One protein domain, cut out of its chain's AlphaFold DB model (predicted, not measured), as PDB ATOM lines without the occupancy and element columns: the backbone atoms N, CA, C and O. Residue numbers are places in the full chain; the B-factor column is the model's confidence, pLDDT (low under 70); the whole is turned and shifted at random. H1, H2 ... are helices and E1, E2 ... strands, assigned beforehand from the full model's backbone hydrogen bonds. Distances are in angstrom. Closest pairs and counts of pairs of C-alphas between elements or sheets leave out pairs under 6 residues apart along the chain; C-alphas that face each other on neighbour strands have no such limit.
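What this domain is: This is residues 18 to 150 of the 150 residues of an uncharacterized protein of Lachnospiraceae bacterium (UniProt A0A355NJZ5). Two helices, H2 and H3, cross steeply in the middle; a small three-stranded sheet meets parts of both, the short H1 lies near both, and residues 136 to 150, mostly H4, stick out as a free arm. The printed part has 133 residues, in the order H1 E1 H2 E2 E3 H3 H4, with a mixed sheet ordered E1 E3 E2; the class is mixed, helices and strands. It is compact, with a radius of gyration of the C-alphas of 16.1 A, and spans 51 by 36 by 25 A.

Where its parts are: Find C-alpha 18 at (164.974, 156.313, 154.921), where H1, residues 18 to 25, begins. Then come E1, residues 28 to 31, and H2, residues 36 to 55, 27.4 A long. E2, residues 71 to 79, and E3, residues 93 to 101, span 25.9 A and 26.2 A. H3, residues 106 to 124, runs 26.8 A, and H4, residues 132 to 148, runs 25.0 A to C-alpha 148 at (171.265, 140.086, 185.589).

How they stand to each other: Look first at E3, the inner strand: it is parallel to E1, with N 29 and O 95 2.8 A apart, and forms an antiparallel hairpin with E2, with N 74 and O 98 2.8 A apart. H3 only grazes the sheet with residues 107 to 115, and H2 only grazes it with residues 36 to 39. H2 and H3 touch, closest at the C-alphas of Ala 50 and Glu 117, 5.4 A, at a steep tilt of 57 degrees, the same way. H1 is close but not clearly touching H2, the C-alphas of Phe 21 and Phe 44 being closest at 6.6 A. H4 is apart from H3. Every O i to N i+4 pair is within hydrogen-bond range in H1, H2 and H3; H4 has 12 of 13.

The domain as a whole: The C-alphas of Asn 82 and Leu 150 are the two farthest apart, at 55.1 A. The printed part has no cut; the links H2 to E2 and E2 to E3 are long. Look for pLDDT under 70 at residues 57 to 59, 61 to 62, 79 to 94 and 128 to 150.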
ATOM      1  N   ASP A  18     164.247 155.383 155.781       88.38
ATOM      2  CA  ASP A  18     164.974 156.313 154.921       88.38
ATOM      3  C   ASP A  18     164.002 157.357 154.368       88.38
ATOM      4  O   ASP A  18     164.282 158.552 154.430       88.38
ATOM      5  N   PHE A  19     162.814 156.931 153.929       88.75
ATOM      6  CA  PHE A  19     161.770 157.848 153.475       88.75
ATOM      7  C   PHE A  19     161.333 158.840 154.565       88.75
ATOM      8  O   PHE A  19     161.275 160.046 154.316       88.75
ATOM      9  N   GLU A  20     161.033 158.356 155.776       88.62
ATOM     10  CA  GLU A  20     160.599 159.233 156.874       88.62
ATOM     11  C   GLU A  20     161.730 160.152 157.360       88.62
ATOM     12  O   GLU A  20     161.478 161.304 157.726       88.62
ATOM     13  N   PHE A  21     162.982 159.690 157.315       90.50
ATOM     14  CA  PHE A  21     164.137 160.526 157.625       90.50
ATOM     15  C   PHE A  21     164.350 161.627 156.582       90.50
ATOM     16  O   PHE A  21     164.563 162.775 156.954       90.50
ATOM     17  N   GLU A  22     164.236 161.324 155.287       89.81
ATOM     18  CA  GLU A  22     164.312 162.341 154.230       89.81
ATOM     19  C   GLU A  22     163.195 163.385 154.366       89.81
ATOM     20  O   GLU A  22     163.420 164.581 154.175       89.81
ATOM     21  N   TRP A  23     161.998 162.964 154.785       87.88
ATOM     22  CA  TRP A  23     160.919 163.887 155.137       87.88
ATOM     23  C   TRP A  23     161.284 164.803 156.303       87.88
ATOM     24  O   TRP A  23     160.982 165.994 156.251       87.88
ATOM     25  N   PHE A  24     161.940 164.278 157.339       87.12
ATOM     26  CA  PHE A  24     162.469 165.102 158.423       87.12
ATOM     27  C   PHE A  24     163.548 166.071 157.924       87.12
ATOM     28  O   PHE A  24     163.501 167.251 158.272       87.12
ATOM     29  N   LEU A  25     164.471 165.627 157.066       88.31
ATOM     30  CA  LEU A  25     165.527 166.485 156.519       88.31
ATOM     31  C   LEU A  25     164.964 167.678 155.734       88.31
ATOM     32  O   LEU A  25     165.487 168.780 155.847       88.31
ATOM     33  N   GLN A  26     163.845 167.507 155.024       84.38
ATOM     34  CA  GLN A  26     163.140 168.612 154.351       84.38
ATOM     35  C   GLN A  26     162.555 169.653 155.323       84.38
ATOM     36  O   GLN A  26     162.153 170.744 154.914       84.38
ATOM     37  N   THR A  27     162.491 169.325 156.614       77.50
ATOM     38  CA  THR A  27     162.063 170.224 157.689       77.50
ATOM     39  C   THR A  27     163.230 170.829 158.464       77.50
ATOM     40  O   THR A  27     163.004 171.466 159.488       77.50
ATOM     41  N   ILE A  28     164.473 170.705 158.008       82.50
ATOM     42  CA  ILE A  28     165.612 171.398 158.617       82.50
ATOM     43  C   ILE A  28     166.438 172.095 157.529       82.50
ATOM     44  O   ILE A  28     166.454 171.671 156.380       82.50
ATOM     45  N   GLU A  29     167.054 173.221 157.866       84.62
ATOM     46  CA  GLU A  29     168.048 173.873 157.010       84.62
ATOM     47  C   GLU A  29     169.418 173.395 157.469       84.62
ATOM     48  O   GLU A  29     169.716 173.449 158.662       84.62
ATOM     49  N   ILE A  30     170.235 172.898 156.547       85.94
ATOM     50  CA  ILE A  30     171.512 172.277 156.887       85.94
ATOM     51  C   ILE A  30     172.634 173.043 156.207       85.94
ATOM     52  O   ILE A  30     172.723 173.067 154.981       85.94
ATOM     53  N   ASP A  31     173.516 173.606 157.022       87.56
ATOM     54  CA  ASP A  31     174.783 174.177 156.593       87.56
ATOM     55  C   ASP A  31     175.929 173.258 157.037       87.56
ATOM     56  O   ASP A  31     176.357 173.246 158.193       87.56
ATOM     57  N   CYS A  32     176.370 172.405 156.116       85.44
ATOM     58  CA  CYS A  32     177.378 171.382 156.362       85.44
ATOM     59  C   CYS A  32     178.253 171.222 155.114       85.44
ATOM     60  O   CYS A  32     177.957 170.411 154.235       85.44
ATOM     61  N   ALA A  33     179.325 172.008 155.022       75.44
ATOM     62  CA  ALA A  33     180.238 171.959 153.878       75.44
ATOM     63  C   ALA A  33     181.146 170.713 153.887       75.44
ATOM     64  O   ALA A  33     181.487 170.181 152.832       75.44
ATOM     65  N   GLU A  34     181.515 170.228 155.074       81.38
ATOM     66  CA  GLU A  34     182.416 169.090 155.280       81.38
ATOM     67  C   GLU A  34     181.745 168.035 156.168       81.38
ATOM     68  O   GLU A  34     180.869 168.359 156.963       81.38
ATOM     69  N   HIS A  35     182.144 166.765 156.041       83.44
ATOM     70  CA  HIS A  35     181.652 165.655 156.876       83.44
ATOM     71  C   HIS A  35     180.129 165.404 156.847       83.44
ATOM     72  O   HIS A  35     179.555 164.854 157.791       83.44
ATOM     73  N   TRP A  36     179.453 165.771 155.750       88.69
ATOM     74  CA  TRP A  36     178.003 165.580 155.616       88.69
ATOM     75  C   TRP A  36     177.572 164.122 155.792       88.69
ATOM     76  O   TRP A  36     176.536 163.866 156.394       88.69
ATOM     77  N   ASN A  37     178.352 163.147 155.322       89.00
ATOM     78  CA  ASN A  37     177.980 161.737 155.452       89.00
ATOM     79  C   ASN A  37     177.979 161.282 156.917       89.00
ATOM     80  O   ASN A  37     177.079 160.560 157.344       89.00
ATOM     81  N   GLU A  38     178.965 161.727 157.690       89.06
ATOM     82  CA  GLU A  38     179.099 161.456 159.115       89.06
ATOM     83  C   GLU A  38     177.967 162.125 159.900       89.06
ATOM     84  O   GLU A  38     177.315 161.469 160.715       89.06
ATOM     85  N   VAL A  39     177.672 163.392 159.593       89.00
ATOM     86  CA  VAL A  39     176.567 164.149 160.199       89.00
ATOM     87  C   VAL A  39     175.216 163.534 159.836       89.00
ATOM     88  O   VAL A  39     174.403 163.278 160.720       89.00
ATOM     89  N   ARG A  40     174.976 163.219 158.560       91.31
ATOM     90  CA  ARG A  40     173.740 162.577 158.088       91.31
ATOM     91  C   ARG A  40     173.542 161.217 158.745       91.31
ATOM     92  O   ARG A  40     172.435 160.917 159.179       91.31
ATOM     93  N   ASN A  41     174.592 160.402 158.846       89.62
ATOM     94  CA  ASN A  41     174.513 159.119 159.539       89.62
ATOM     95  C   ASN A  41     174.220 159.312 161.034       89.62
ATOM     96  O   ASN A  41     173.393 158.589 161.584       89.62
ATOM     97  N   ALA A  42     174.833 160.315 161.675       89.19
ATOM     98  CA  ALA A  42     174.540 160.658 163.062       89.19
ATOM     99  C   ALA A  42     173.062 161.010 163.267       89.19
ATOM    100  O   ALA A  42     172.384 160.415 164.104       89.19
ATOM    101  N   LEU A  43     172.548 161.913 162.433       91.12
ATOM    102  CA  LEU A  43     171.149 162.321 162.435       91.12
ATOM    103  C   LEU A  43     170.205 161.149 162.158       91.12
ATOM    104  O   LEU A  43     169.175 161.037 162.815       91.12
ATOM    105  N   PHE A  44     170.557 160.249 161.243       91.00
ATOM    106  CA  PHE A  44     169.729 159.090 160.922       91.00
ATOM    107  C   PHE A  44     169.579 158.122 162.102       91.00
ATOM    108  O   PHE A  44     168.481 157.628 162.360       91.00
ATOM    109  N   GLN A  45     170.650 157.848 162.853       88.62
ATOM    110  CA  GLN A  45     170.528 156.967 164.019       88.62
ATOM    111  C   GLN A  45     169.773 157.648 165.166       88.62
ATOM    112  O   GLN A  45     168.954 156.992 165.808       88.62
ATOM    113  N   LEU A  46     169.988 158.954 165.390       88.69
ATOM    114  CA  LEU A  46     169.183 159.731 166.341       88.69
ATOM    115  C   LEU A  46     167.700 159.677 165.957       88.69
ATOM    116  O   LEU A  46     166.850 159.416 166.805       88.69
ATOM    117  N   PHE A  47     167.394 159.802 164.664       89.00
ATOM    118  CA  PHE A  47     166.037 159.690 164.141       89.00
ATOM    119  C   PHE A  47     165.443 158.295 164.371       89.00
ATOM    120  O   PHE A  47     164.306 158.181 164.824       89.00
ATOM    121  N   CYS A  48     166.209 157.220 164.145       85.69
ATOM    122  CA  CYS A  48     165.791 155.858 164.497       85.69
ATOM    123  C   CYS A  48     165.496 155.719 166.000       85.69
ATOM    124  O   CYS A  48     164.501 155.098 166.379       85.69
ATOM    125  N   GLY A  49     166.336 156.315 166.850       83.81
ATOM    126  CA  GLY A  49     166.146 156.363 168.299       83.81
ATOM    127  C   GLY A  49     164.846 157.065 168.689       83.81
ATOM    128  O   GLY A  49     163.997 156.458 169.344       83.81
ATOM    129  N   ALA A  50     164.648 158.294 168.213       85.00
ATOM    130  CA  ALA A  50     163.431 159.072 168.434       85.00
ATOM    131  C   ALA A  50     162.185 158.328 167.925       85.00
ATOM    132  O   ALA A  50     161.168 158.264 168.610       85.00
ATOM    133  N   MET A  51     162.275 157.677 166.763       84.69
ATOM    134  CA  MET A  51     161.178 156.899 166.194       84.69
ATOM    135  C   MET A  51     160.796 155.706 167.066       84.69
ATOM    136  O   MET A  51     159.605 155.477 167.290       84.69
ATOM    137  N   ARG A  52     161.775 154.985 167.628       80.69
ATOM    138  CA  ARG A  52     161.513 153.915 168.606       80.69
ATOM    139  C   ARG A  52     160.805 154.452 169.841       80.69
ATOM    140  O   ARG A  52     159.822 153.856 170.264       80.69
ATOM    141  N   VAL A  53     161.276 155.572 170.388       80.19
ATOM    142  CA  VAL A  53     160.696 156.184 171.594       80.19
ATOM    143  C   VAL A  53     159.265 156.664 171.350       80.19
ATOM    144  O   VAL A  53     158.388 156.441 172.180       80.19
ATOM    145  N   VAL A  54     159.007 157.307 170.211       79.50
ATOM    146  CA  VAL A  54     157.701 157.908 169.911       79.50
ATOM    147  C   VAL A  54     156.658 156.865 169.513       79.50
ATOM    148  O   VAL A  54     155.496 157.011 169.886       79.50
ATOM    149  N   THR A  55     157.043 155.836 168.755       75.94
ATOM    150  CA  THR A  55     156.082 154.884 168.167       75.94
ATOM    151  C   THR A  55     156.029 153.521 168.843       75.94
ATOM    152  O   THR A  55     155.121 152.748 168.545       75.94
ATOM    153  N   ASP A  56     157.005 153.195 169.696       70.81
ATOM    154  CA  ASP A  56     157.224 151.847 170.245       70.81
ATOM    155  C   ASP A  56     157.266 150.744 169.159       70.81
ATOM    156  O   ASP A  56     156.996 149.560 169.388       70.81
ATOM    157  N   TYR A  57     157.599 151.118 167.916       69.06
ATOM    158  CA  TYR A  57     157.565 150.189 166.798       69.06
ATOM    159  C   TYR A  57     158.797 149.277 166.821       69.06
ATOM    160  O   TYR A  57     159.920 149.655 166.483       69.06
ATOM    161  N   ARG A  58     158.571 148.019 167.211       63.91
ATOM    162  CA  ARG A  58     159.620 147.017 167.479       63.91
ATOM    163  C   ARG A  58     160.540 146.696 166.296       63.91
ATOM    164  O   ARG A  58     161.619 146.153 166.508       63.91
ATOM    165  N   TRP A  59     160.129 147.007 165.068       67.88
ATOM    166  CA  TRP A  59     160.868 146.682 163.842       67.88
ATOM    167  C   TRP A  59     161.850 147.772 163.386       67.88
ATOM    168  O   TRP A  59     162.533 147.584 162.368       67.88
ATOM    169  N   ILE A  60     161.915 148.897 164.109       70.25
ATOM    170  CA  ILE A  60     162.872 149.977 163.848       70.25
ATOM    171  C   ILE A  60     164.277 149.508 164.258       70.25
ATOM    172  O   ILE A  60     164.423 148.941 165.348       70.25
ATOM    173  N   PRO A  61     165.301 149.726 163.410       66.00
ATOM    174  CA  PRO A  61     166.682 149.381 163.726       66.00
ATOM    175  C   PRO A  61     167.153 149.969 165.058       66.00
ATOM    176  O   PRO A  61     166.751 151.063 165.454       66.00
ATOM    177  N   GLU A  62     168.035 149.243 165.744       68.62
ATOM    178  CA  GLU A  62     168.676 149.773 166.943       68.62
ATOM    179  C   GLU A  62     169.640 150.898 166.579       68.62
ATOM    180  O   GLU A  62     170.328 150.822 165.559       68.62
ATOM    181  N   CYS A  63     169.683 151.923 167.430       70.12
ATOM    182  CA  CYS A  63     170.617 153.028 167.287       70.12
ATOM    183  C   CYS A  63     172.042 152.476 167.406       70.12
ATOM    184  O   CYS A  63     172.406 151.896 168.432       70.12
ATOM    185  N   LYS A  64     172.826 152.601 166.335       74.81
ATOM    186  CA  LYS A  64     174.231 152.186 166.327       74.81
ATOM    187  C   LYS A  64     175.096 153.267 166.965       74.81
ATOM    188  O   LYS A  64     174.779 154.450 166.884       74.81
ATOM    189  N   GLU A  65     176.219 152.859 167.549       72.38
ATOM    190  CA  GLU A  65     177.230 153.807 168.014       72.38
ATOM    191  C   GLU A  65     177.774 154.615 166.828       72.38
ATOM    192  O   GLU A  65     178.142 154.056 165.790       72.38
ATOM    193  N   ILE A  66     177.811 155.939 166.978       70.62
ATOM    194  CA  ILE A  66     178.335 156.865 165.972       70.62
ATOM    195  C   ILE A  66     179.385 157.740 166.627       70.62
ATOM    196  O   ILE A  66     179.153 158.340 167.676       70.62
ATOM    197  N   SER A  67     180.521 157.869 165.953       76.62
ATOM    198  CA  SER A  67     181.551 158.816 166.344       76.62
ATOM    199  C   SER A  67     181.349 160.142 165.616       76.62
ATOM    200  O   SER A  67     181.461 160.205 164.395       76.62
ATOM    201  N   LEU A  68     181.102 161.204 166.382       81.81
ATOM    202  CA  LEU A  68     181.198 162.603 165.940       81.81
ATOM    203  C   LEU A  68     182.549 163.216 166.349       81.81
ATOM    204  O   LEU A  68     182.648 164.403 166.656       81.81
ATOM    205  N   SER A  69     183.599 162.395 166.447       83.00
ATOM    206  CA  SER A  69     184.912 162.856 166.899       83.00
ATOM    207  C   SER A  69     185.454 163.950 165.978       83.00
ATOM    208  O   SER A  69     185.692 163.709 164.799       83.00
ATOM    209  N   GLY A  70     185.687 165.140 166.536       84.50
ATOM    210  CA  GLY A  70     186.179 166.300 165.791       84.50
ATOM    211  C   GLY A  70     185.100 167.082 165.036       84.50
ATOM    212  O   GLY A  70     185.436 168.079 164.403       84.50
ATOM    213  N   ILE A  71     183.828 166.680 165.139       86.94
ATOM    214  CA  ILE A  71     182.691 167.360 164.517       86.94
ATOM    215  C   ILE A  71     181.860 168.047 165.608       86.94
ATOM    216  O   ILE A  71     181.376 167.424 166.562       86.94
ATOM    217  N   GLU A  72     181.677 169.353 165.461       90.00
ATOM    218  CA  GLU A  72     180.711 170.149 166.204       90.00
ATOM    219  C   GLU A  72     179.443 170.318 165.377       90.00
ATOM    220  O   GLU A  72     179.471 170.915 164.305       90.00
ATOM    221  N   ILE A  73     178.331 169.827 165.911       88.12
ATOM    222  CA  ILE A  73     176.991 170.143 165.441       88.12
ATOM    223  C   ILE A  73     176.440 171.261 166.332       88.12
ATOM    224  O   ILE A  73     176.515 171.189 167.565       88.12
ATOM    225  N   ARG A  74     175.880 172.293 165.703       86.88
ATOM    226  CA  ARG A  74     175.122 173.374 166.337       86.88
ATOM    227  C   ARG A  74     173.710 173.397 165.784       86.88
ATOM    228  O   ARG A  74     173.473 173.000 164.644       86.88
ATOM    229  N   CYS A  75     172.785 173.831 166.628       83.12
ATOM    230  CA  CYS A  75     171.364 173.812 166.337       83.12
ATOM    231  C   CYS A  75     170.742 175.108 166.817       83.12
ATOM    232  O   CYS A  75     170.792 175.391 168.015       83.12
ATOM    233  N   ASP A  76     170.119 175.837 165.900       81.12
ATOM    234  CA  ASP A  76     169.400 177.064 166.199       81.12
ATOM    235  C   ASP A  76     167.953 176.932 165.729       81.12
ATOM    236  O   ASP A  76     167.675 176.594 164.578       81.12
ATOM    237  N   LEU A  77     167.013 177.203 166.632       73.69
ATOM    238  CA  LEU A  77     165.595 177.270 166.302       73.69
ATOM    239  C   LEU A  77     165.222 178.734 166.069       73.69
ATOM    240  O   LEU A  77     165.165 179.530 167.008       73.69
ATOM    241  N   VAL A  78     164.967 179.088 164.816       73.06
ATOM    242  CA  VAL A  78     164.683 180.462 164.393       73.06
ATOM    243  C   VAL A  78     163.234 180.544 163.907       73.06
ATOM    244  O   VAL A  78     162.786 179.650 163.189       73.06
ATOM    245  N   PRO A  79     162.462 181.578 164.280       67.62
ATOM    246  CA  PRO A  79     161.113 181.743 163.758       67.62
ATOM    247  C   PRO A  79     161.151 182.016 162.245       67.62
ATOM    248  O   PRO A  79     161.837 182.922 161.779       67.62
ATOM    249  N   ASP A  80     160.407 181.224 161.473       64.62
ATOM    250  CA  ASP A  80     160.208 181.421 160.037       64.62
ATOM    251  C   ASP A  80     159.087 182.438 159.813       64.62
ATOM    252  O   ASP A  80     157.896 182.110 159.830       64.62
ATOM    253  N   GLU A  81     159.467 183.696 159.604       55.50
ATOM    254  CA  GLU A  81     158.524 184.772 159.283       55.50
ATOM    255  C   GLU A  81     157.900 184.620 157.882       55.50
ATOM    256  O   GLU A  81     156.852 185.207 157.618       55.50
ATOM    257  N   ASN A  82     158.499 183.812 156.994       52.16
ATOM    258  CA  ASN A  82     158.128 183.722 155.579       52.16
ATOM    259  C   ASN A  82     157.450 182.404 155.172       52.16
ATOM    260  O   ASN A  82     157.119 182.250 153.995       52.16
ATOM    261  N   GLY A  83     157.225 181.476 156.108       50.66
ATOM    262  CA  GLY A  83     156.435 180.256 155.901       50.66
ATOM    263  C   GLY A  83     156.832 179.463 154.655       50.66
ATOM    264  O   GLY A  83     155.963 178.994 153.921       50.66
ATOM    265  N   ARG A  84     158.133 179.349 154.361       51.81
ATOM    266  CA  ARG A  84     158.617 178.807 153.075       51.81
ATOM    267  C   ARG A  84     158.533 177.283 152.974       51.81
ATOM    268  O   ARG A  84     158.982 176.710 151.984       51.81
ATOM    269  N   ARG A  85     157.962 176.610 153.972       54.56
ATOM    270  CA  ARG A  85     157.942 175.148 154.045       54.56
ATOM    271  C   ARG A  85     156.605 174.560 153.629       54.56
ATOM    272  O   ARG A  85     155.555 174.934 154.136       54.56
ATOM    273  N   GLY A  86     156.672 173.549 152.766       49.22
ATOM    274  CA  GLY A  86     155.541 172.700 152.380       49.22
ATOM    275  C   GLY A  86     155.116 171.682 153.446       49.22
ATOM    276  O   GLY A  86     154.381 170.754 153.121       49.22
ATOM    277  N   ASN A  87     155.573 171.815 154.700       52.19
ATOM    278  CA  ASN A  87     155.250 170.889 155.783       52.19
ATOM    279  C   ASN A  87     154.896 171.644 157.076       52.19
ATOM    280  O   ASN A  87     155.742 172.291 157.689       52.19
ATOM    281  N   ASN A  88     153.638 171.514 157.508       56.66
ATOM    282  CA  ASN A  88     153.091 172.162 158.705       56.66
ATOM    283  C   ASN A  88     153.578 171.541 160.032       56.66
ATOM    284  O   ASN A  88     153.223 172.053 161.091       56.66
ATOM    285  N   ALA A  89     154.358 170.451 160.006       56.41
ATOM    286  CA  ALA A  89     154.729 169.688 161.202       56.41
ATOM    287  C   ALA A  89     155.542 170.490 162.236       56.41
ATOM    288  O   ALA A  89     155.344 170.301 163.433       56.41
ATOM    289  N   LEU A  90     156.412 171.404 161.794       56.03
ATOM    290  CA  LEU A  90     157.194 172.280 162.684       56.03
ATOM    291  C   LEU A  90     156.578 173.683 162.859       56.03
ATOM    292  O   LEU A  90     157.108 174.520 163.590       56.03
ATOM    293  N   GLY A  91     155.439 173.958 162.215       63.44
ATOM    294  CA  GLY A  91     154.782 175.265 162.264       63.44
ATOM    295  C   GLY A  91     155.635 176.395 161.672       63.44
ATOM    296  O   GLY A  91     156.188 176.259 160.587       63.44
ATOM    297  N   LYS A  92     155.714 177.533 162.378       65.69
ATOM    298  CA  LYS A  92     156.446 178.751 161.965       65.69
ATOM    299  C   LYS A  92     157.901 178.772 162.444       65.69
ATOM    300  O   LYS A  92     158.413 179.837 162.773       65.69
ATOM    301  N   TRP A  93     158.543 177.619 162.584       64.88
ATOM    302  CA  TRP A  93     159.911 177.535 163.092       64.88
ATOM    303  C   TRP A  93     160.801 176.786 162.105       64.88
ATOM    304  O   TRP A  93     160.434 175.729 161.585       64.88
ATOM    305  N   THR A  94     161.983 177.343 161.873       68.94
ATOM    306  CA  THR A  94     163.051 176.744 161.083       68.94
ATOM    307  C   THR A  94     164.149 176.287 162.019       68.94
ATOM    308  O   THR A  94     164.722 177.073 162.773       68.94
ATOM    309  N   PHE A  95     164.441 174.996 161.956       74.75
ATOM    310  CA  PHE A  95     165.594 174.417 162.617       74.75
ATOM    311  C   PHE A  95     166.794 174.515 161.680       74.75
ATOM    312  O   PHE A  95     166.767 173.945 160.586       74.75
ATOM    313  N   TYR A  96     167.810 175.255 162.102       81.25
ATOM    314  CA  TYR A  96     169.085 175.392 161.417       81.25
ATOM    315  C   TYR A  96     170.097 174.472 162.080       81.25
ATOM    316  O   TYR A  96     170.366 174.590 163.275       81.25
ATOM    317  N   LEU A  97     170.652 173.557 161.298       88.06
ATOM    318  CA  LEU A  97     171.744 172.699 161.709       88.06
ATOM    319  C   LEU A  97     173.015 173.161 161.011       88.06
ATOM    320  O   LEU A  97     173.088 173.157 159.785       88.06
ATOM    321  N   THR A  98     174.026 173.514 161.795       88.69
ATOM    322  CA  THR A  98     175.357 173.846 161.284       88.69
ATOM    323  C   THR A  98     176.346 172.802 161.766       88.69
ATOM    324  O   THR A  98     176.327 172.440 162.945       88.69
ATOM    325  N   ALA A  99     177.219 172.323 160.886       88.69
ATOM    326  CA  ALA A  99     178.274 171.389 161.255       88.69
ATOM    327  C   ALA A  99     179.653 171.883 160.811       88.69
ATOM    328  O   ALA A  99     179.823 172.393 159.704       88.69
ATOM    329  N   GLY A 100     180.647 171.718 161.682       88.62
ATOM    330  CA  GLY A 100     182.028 172.117 161.417       88.62
ATOM    331  C   GLY A 100     183.027 171.495 162.395       88.62
ATOM    332  O   GLY A 100     182.657 170.625 163.186       88.62
ATOM    333  N   PRO A 101     184.302 171.920 162.363       86.31
ATOM    334  CA  PRO A 101     185.329 171.384 163.249       86.31
ATOM    335  C   PRO A 101     185.054 171.733 164.714       86.31
ATOM    336  O   PRO A 101     184.911 172.905 165.060       86.31
ATOM    337  N   GLY A 102     185.050 170.733 165.596       88.38
ATOM    338  CA  GLY A 102     184.951 170.961 167.035       88.38
ATOM    339  C   GLY A 102     184.373 169.782 167.808       88.38
ATOM    340  O   GLY A 102     184.637 168.621 167.501       88.38
ATOM    341  N   LYS A 103     183.626 170.079 168.874       87.50
ATOM    342  CA  LYS A 103     183.035 169.061 169.745       87.50
ATOM    343  C   LYS A 103     181.550 169.309 169.945       87.50
ATOM    344  O   LYS A 103     181.161 170.268 170.606       87.50
ATOM    345  N   THR A 104     180.736 168.379 169.459       86.75
ATOM    346  CA  THR A 104     179.298 168.378 169.729       86.75
ATOM    347  C   THR A 104     179.026 168.179 171.222       86.75
ATOM    348  O   THR A 104     179.604 167.299 171.870       86.75
ATOM    349  N   THR A 105     178.147 169.006 171.788       86.44
ATOM    350  CA  THR A 105     177.761 168.909 173.201       86.44
ATOM    351  C   THR A 105     176.586 167.952 173.387       86.44
ATOM    352  O   THR A 105     175.766 167.780 172.487       86.44
ATOM    353  N   LYS A 106     176.450 167.369 174.585       84.00
ATOM    354  CA  LYS A 106     175.285 166.534 174.926       84.00
ATOM    355  C   LYS A 106     173.966 167.300 174.765       84.00
ATOM    356  O   LYS A 106     173.016 166.753 174.227       84.00
ATOM    357  N   GLY A 107     173.936 168.570 175.181       80.19
ATOM    358  CA  GLY A 107     172.745 169.416 175.066       80.19
ATOM    359  C   GLY A 107     172.317 169.648 173.615       80.19
ATOM    360  O   GLY A 107     171.125 169.651 173.331       80.19
ATOM    361  N   THR A 108     173.273 169.762 172.685       83.94
ATOM    362  CA  THR A 108     172.970 169.818 171.247       83.94
ATOM    363  C   THR A 108     172.241 168.551 170.796       83.94
ATOM    364  O   THR A 108     171.194 168.646 170.164       83.94
ATOM    365  N   ILE A 109     172.767 167.371 171.143       85.19
ATOM    366  CA  ILE A 109     172.162 166.087 170.758       85.19
ATOM    367  C   ILE A 109     170.744 165.957 171.326       85.19
ATOM    368  O   ILE A 109     169.820 165.650 170.581       85.19
ATOM    369  N   GLU A 110     170.554 166.279 172.608       84.12
ATOM    370  CA  GLU A 110     169.237 166.237 173.260       84.12
ATOM    371  C   GLU A 110     168.220 167.184 172.593       84.12
ATOM    372  O   GLU A 110     167.033 166.866 172.516       84.12
ATOM    373  N   ASN A 111     168.660 168.349 172.106       80.56
ATOM    374  CA  ASN A 111     167.790 169.279 171.384       80.56
ATOM    375  C   ASN A 111     167.380 168.731 170.011       80.56
ATOM    376  O   ASN A 111     166.197 168.781 169.676       80.56
ATOM    377  N   ILE A 112     168.324 168.157 169.256       85.31
ATOM    378  CA  ILE A 112     168.040 167.495 167.973       85.31
ATOM    379  C   ILE A 112     167.025 166.365 168.170       85.31
ATOM    380  O   ILE A 112     166.040 166.291 167.438       85.31
ATOM    381  N   GLU A 113     167.238 165.504 169.169       85.12
ATOM    382  CA  GLU A 113     166.333 164.387 169.465       85.12
ATOM    383  C   GLU A 113     164.918 164.878 169.784       85.12
ATOM    384  O   GLU A 113     163.953 164.364 169.223       85.12
ATOM    385  N   LYS A 114     164.773 165.916 170.618       81.38
ATOM    386  CA  LYS A 114     163.457 166.496 170.935       81.38
ATOM    387  C   LYS A 114     162.737 167.034 169.704       81.38
ATOM    388  O   LYS A 114     161.518 166.895 169.604       81.38
ATOM    389  N   ASP A 115     163.459 167.646 168.774       79.94
ATOM    390  CA  ASP A 115     162.850 168.161 167.550       79.94
ATOM    391  C   ASP A 115     162.476 167.038 166.576       79.94
ATOM    392  O   ASP A 115     161.395 167.082 165.982       79.94
ATOM    393  N   MET A 116     163.278 165.972 166.501       86.62
ATOM    394  CA  MET A 116     162.889 164.740 165.808       86.62
ATOM    395  C   MET A 116     161.629 164.131 166.431       86.62
ATOM    396  O   MET A 116     160.694 163.791 165.709       86.62
ATOM    397  N   GLU A 117     161.543 164.048 167.761       85.19
ATOM    398  CA  GLU A 117     160.345 163.551 168.439       85.19
ATOM    399  C   GLU A 117     159.106 164.387 168.111       85.19
ATOM    400  O   GLU A 117     158.047 163.828 167.823       85.19
ATOM    401  N   ARG A 118     159.216 165.721 168.119       78.81
ATOM    402  CA  ARG A 118     158.114 166.628 167.759       78.81
ATOM    403  C   ARG A 118     157.650 166.410 166.327       78.81
ATOM    404  O   ARG A 118     156.447 166.271 166.098       78.81
ATOM    405  N   PHE A 119     158.591 166.341 165.385       82.81
ATOM    406  CA  PHE A 119     158.298 166.039 163.989       82.81
ATOM    407  C   PHE A 119     157.538 164.713 163.869       82.81
ATOM    408  O   PHE A 119     156.475 164.667 163.254       82.81
ATOM    409  N   LEU A 120     158.033 163.656 164.513       83.38
ATOM    410  CA  LEU A 120     157.439 162.322 164.470       83.38
ATOM    411  C   LEU A 120     156.044 162.289 165.105       83.38
ATOM    412  O   LEU A 120     155.107 161.737 164.531       83.38
ATOM    413  N   ARG A 121     155.864 162.932 166.259       79.31
ATOM    414  CA  ARG A 121     154.558 163.051 166.920       79.31
ATOM    415  C   ARG A 121     153.538 163.754 166.032       79.31
ATOM    416  O   ARG A 121     152.420 163.260 165.893       79.31
ATOM    417  N   ALA A 122     153.925 164.853 165.384       77.69
ATOM    418  CA  ALA A 122     153.070 165.548 164.426       77.69
ATOM    419  C   ALA A 122     152.774 164.677 163.192       77.69
ATOM    420  O   ALA A 122     151.616 164.533 162.799       77.69
ATOM    421  N   ARG A 123     153.805 164.041 162.622       80.50
ATOM    422  CA  ARG A 123     153.732 163.185 161.430       80.50
ATOM    423  C   ARG A 123     152.790 161.994 161.613       80.50
ATOM    424  O   ARG A 123     152.007 161.703 160.711       80.50
ATOM    425  N   PHE A 124     152.844 161.338 162.772       81.19
ATOM    426  CA  PHE A 124     152.048 160.149 163.093       81.19
ATOM    427  C   PHE A 124     150.807 160.451 163.948       81.19
ATOM    428  O   PHE A 124     150.095 159.531 164.340       81.19
ATOM    429  N   THR A 125     150.509 161.729 164.217       81.25
ATOM    430  CA  THR A 125     149.384 162.159 165.075       81.25
ATOM    431  C   THR A 125     149.413 161.491 166.464       81.25
ATOM    432  O   THR A 125     148.386 161.119 167.033       81.25
ATOM    433  N   ILE A 126     150.612 161.327 167.028       78.06
ATOM    434  CA  ILE A 126     150.842 160.709 168.340       78.06
ATOM    435  C   ILE A 126     150.902 161.815 169.391       78.06
ATOM    436  O   ILE A 126     151.742 162.711 169.321       78.06
ATOM    437  N   LYS A 127     150.025 161.752 170.397       71.56
ATOM    438  CA  LYS A 127     150.063 162.686 171.531       71.56
ATOM    439  C   LYS A 127     151.306 162.433 172.387       71.56
ATOM    440  O   LYS A 127     151.747 161.291 172.516       71.56
ATOM    441  N   GLU A 128     151.870 163.483 172.981       61.31
ATOM    442  CA  GLU A 128     152.885 163.308 174.024       61.31
ATOM    443  C   GLU A 128     152.310 162.432 175.148       61.31
ATOM    444  O   GLU A 128     151.190 162.692 175.601       61.31
ATOM    445  N   PRO A 129     153.015 161.371 175.579       55.47
ATOM    446  CA  PRO A 129     152.570 160.583 176.708       55.47
ATOM    447  C   PRO A 129     152.612 161.475 177.945       55.47
ATOM    448  O   PRO A 129     153.668 161.951 178.356       55.47
ATOM    449  N   THR A 130     151.449 161.680 178.556       53.38
ATOM    450  CA  THR A 130     151.298 162.447 179.798       53.38
ATOM    451  C   THR A 130     151.984 161.776 180.994       53.38
ATOM    452  O   THR A 130     152.037 162.364 182.069       53.38
ATOM    453  N   ASP A 131     152.511 160.560 180.821       55.88
ATOM    454  CA  ASP A 131     153.074 159.748 181.892       55.88
ATOM    455  C   ASP A 131     154.513 159.303 181.576       55.88
ATOM    456  O   ASP A 131     154.809 158.153 181.246       55.88
ATOM    457  N   LEU A 132     155.435 160.266 181.663       54.84
ATOM    458  CA  LEU A 132     156.888 160.080 181.523       54.84
ATOM    459  C   LEU A 132     157.466 159.042 182.506       54.84
ATOM    460  O   LEU A 132     158.555 158.515 182.273       54.84
ATOM    461  N   ASN A 133     156.751 158.730 183.592       53.84
ATOM    462  CA  ASN A 133     157.193 157.758 184.587       53.84
ATOM    463  C   ASN A 133     157.151 156.325 184.050       53.84
ATOM    464  O   ASN A 133     158.116 155.596 184.252       53.84
ATOM    465  N   ALA A 134     156.125 155.947 183.281       52.91
ATOM    466  CA  ALA A 134     156.018 154.597 182.725       52.91
ATOM    467  C   ALA A 134     157.161 154.284 181.740       52.91
ATOM    468  O   ALA A 134     157.750 153.203 181.770       52.91
ATOM    469  N   VAL A 135     157.538 155.265 180.912       55.25
ATOM    470  CA  VAL A 135     158.643 155.134 179.947       55.25
ATOM    471  C   VAL A 135     159.996 155.052 180.665       55.25
ATOM    472  O   VAL A 135     160.843 154.232 180.301       55.25
ATOM    473  N   ARG A 136     160.201 155.860 181.717       57.88
ATOM    474  CA  ARG A 136     161.424 155.812 182.533       57.88
ATOM    475  C   ARG A 136     161.548 154.488 183.288       57.88
ATOM    476  O   ARG A 136     162.621 153.892 183.280       57.88
ATOM    477  N   GLU A 137     160.462 154.012 183.890       57.69
ATOM    478  CA  GLU A 137     160.417 152.749 184.632       57.69
ATOM    479  C   GLU A 137     160.693 151.544 183.727       57.69
ATOM    480  O   GLU A 137     161.430 150.634 184.110       57.69
ATOM    481  N   GLU A 138     160.183 151.543 182.494       55.72
ATOM    482  CA  GLU A 138     160.444 150.457 181.551       55.72
ATOM    483  C   GLU A 138     161.885 150.469 181.015       55.72
ATOM    484  O   GLU A 138     162.496 149.406 180.852       55.72
ATOM    485  N   TYR A 139     162.468 151.655 180.810       60.19
ATOM    486  CA  TYR A 139     163.882 151.803 180.461       60.19
ATOM    487  C   TYR A 139     164.806 151.340 181.600       60.19
ATOM    488  O   TYR A 139     165.740 150.566 181.374       60.19
ATOM    489  N   GLU A 140     164.520 151.740 182.841       64.88
ATOM    490  CA  GLU A 140     165.263 151.289 184.023       64.88
ATOM    491  C   GLU A 140     165.125 149.775 184.242       64.88
ATOM    492  O   GLU A 140     166.121 149.107 184.539       64.88
ATOM    493  N   ARG A 141     163.935 149.206 184.001       63.84
ATOM    494  CA  ARG A 141     163.701 147.755 184.057       63.84
ATOM    495  C   ARG A 141     164.548 146.999 183.036       63.84
ATOM    496  O   ARG A 141     165.164 145.997 183.394       63.84
ATOM    497  N   LYS A 142     164.603 147.462 181.781       69.00
ATOM    498  CA  LYS A 142     165.421 146.829 180.725       69.00
ATOM    499  C   LYS A 142     166.909 146.852 181.086       69.00
ATOM    500  O   LYS A 142     167.567 145.819 181.016       69.00
ATOM    501  N   LYS A 143     167.398 147.980 181.607       68.12
ATOM    502  CA  LYS A 143     168.791 148.142 182.051       68.12
ATOM    503  C   LYS A 143     169.158 147.256 183.252       68.12
ATOM    504  O   LYS A 143     170.304 146.835 183.386       68.12
ATOM    505  N   LEU A 144     168.203 146.982 184.144       64.19
ATOM    506  CA  LEU A 144     168.364 146.042 185.262       64.19
ATOM    507  C   LEU A 144     168.405 144.585 184.789       64.19
ATOM    508  O   LEU A 144     169.247 143.826 185.259       64.19
ATOM    509  N   LEU A 145     167.541 144.204 183.846       60.31
ATOM    510  CA  LEU A 145     167.521 142.853 183.274       60.31
ATOM    511  C   LEU A 145     168.812 142.529 182.508       60.31
ATOM    512  O   LEU A 145     169.340 141.430 182.653       60.31
ATOM    513  N   GLU A 146     169.368 143.494 181.773       64.88
ATOM    514  CA  GLU A 146     170.664 143.348 181.090       64.88
ATOM    515  C   GLU A 146     171.829 143.099 182.061       64.88
ATOM    516  O   GLU A 146     172.759 142.372 181.728       64.88
ATOM    517  N   LYS A 147     171.769 143.643 183.285       60.69
ATOM    518  CA  LYS A 147     172.786 143.408 184.325       60.69
ATOM    519  C   LYS A 147     172.667 142.056 185.029       60.69
ATOM    520  O   LYS A 147     173.619 141.655 185.680       60.69
ATOM    521  N   ILE A 148     171.506 141.401 184.965       63.16
ATOM    522  CA  ILE A 148     171.265 140.086 185.589       63.16
ATOM    523  C   ILE A 148     171.646 138.941 184.632       63.16
ATOM    524  O   ILE A 148     171.896 137.826 185.076       63.16
ATOM    525  N   LEU A 149     171.680 139.210 183.324       49.03
ATOM    526  CA  LEU A 149     172.021 138.240 182.278       49.03
ATOM    527  C   LEU A 149     173.524 138.198 181.921       49.03
ATOM    528  O   LEU A 149     173.905 137.415 181.050       49.03
ATOM    529  N   LEU A 150     174.355 139.010 182.587       45.34
ATOM    530  CA  LEU A 150     175.827 139.008 182.541       45.34
ATOM    531  C   LEU A 150     176.394 138.413 183.833       45.34
ATOM    532  O   LEU A 150     177.412 137.694 183.737       45.34
TER     533      LEU A 150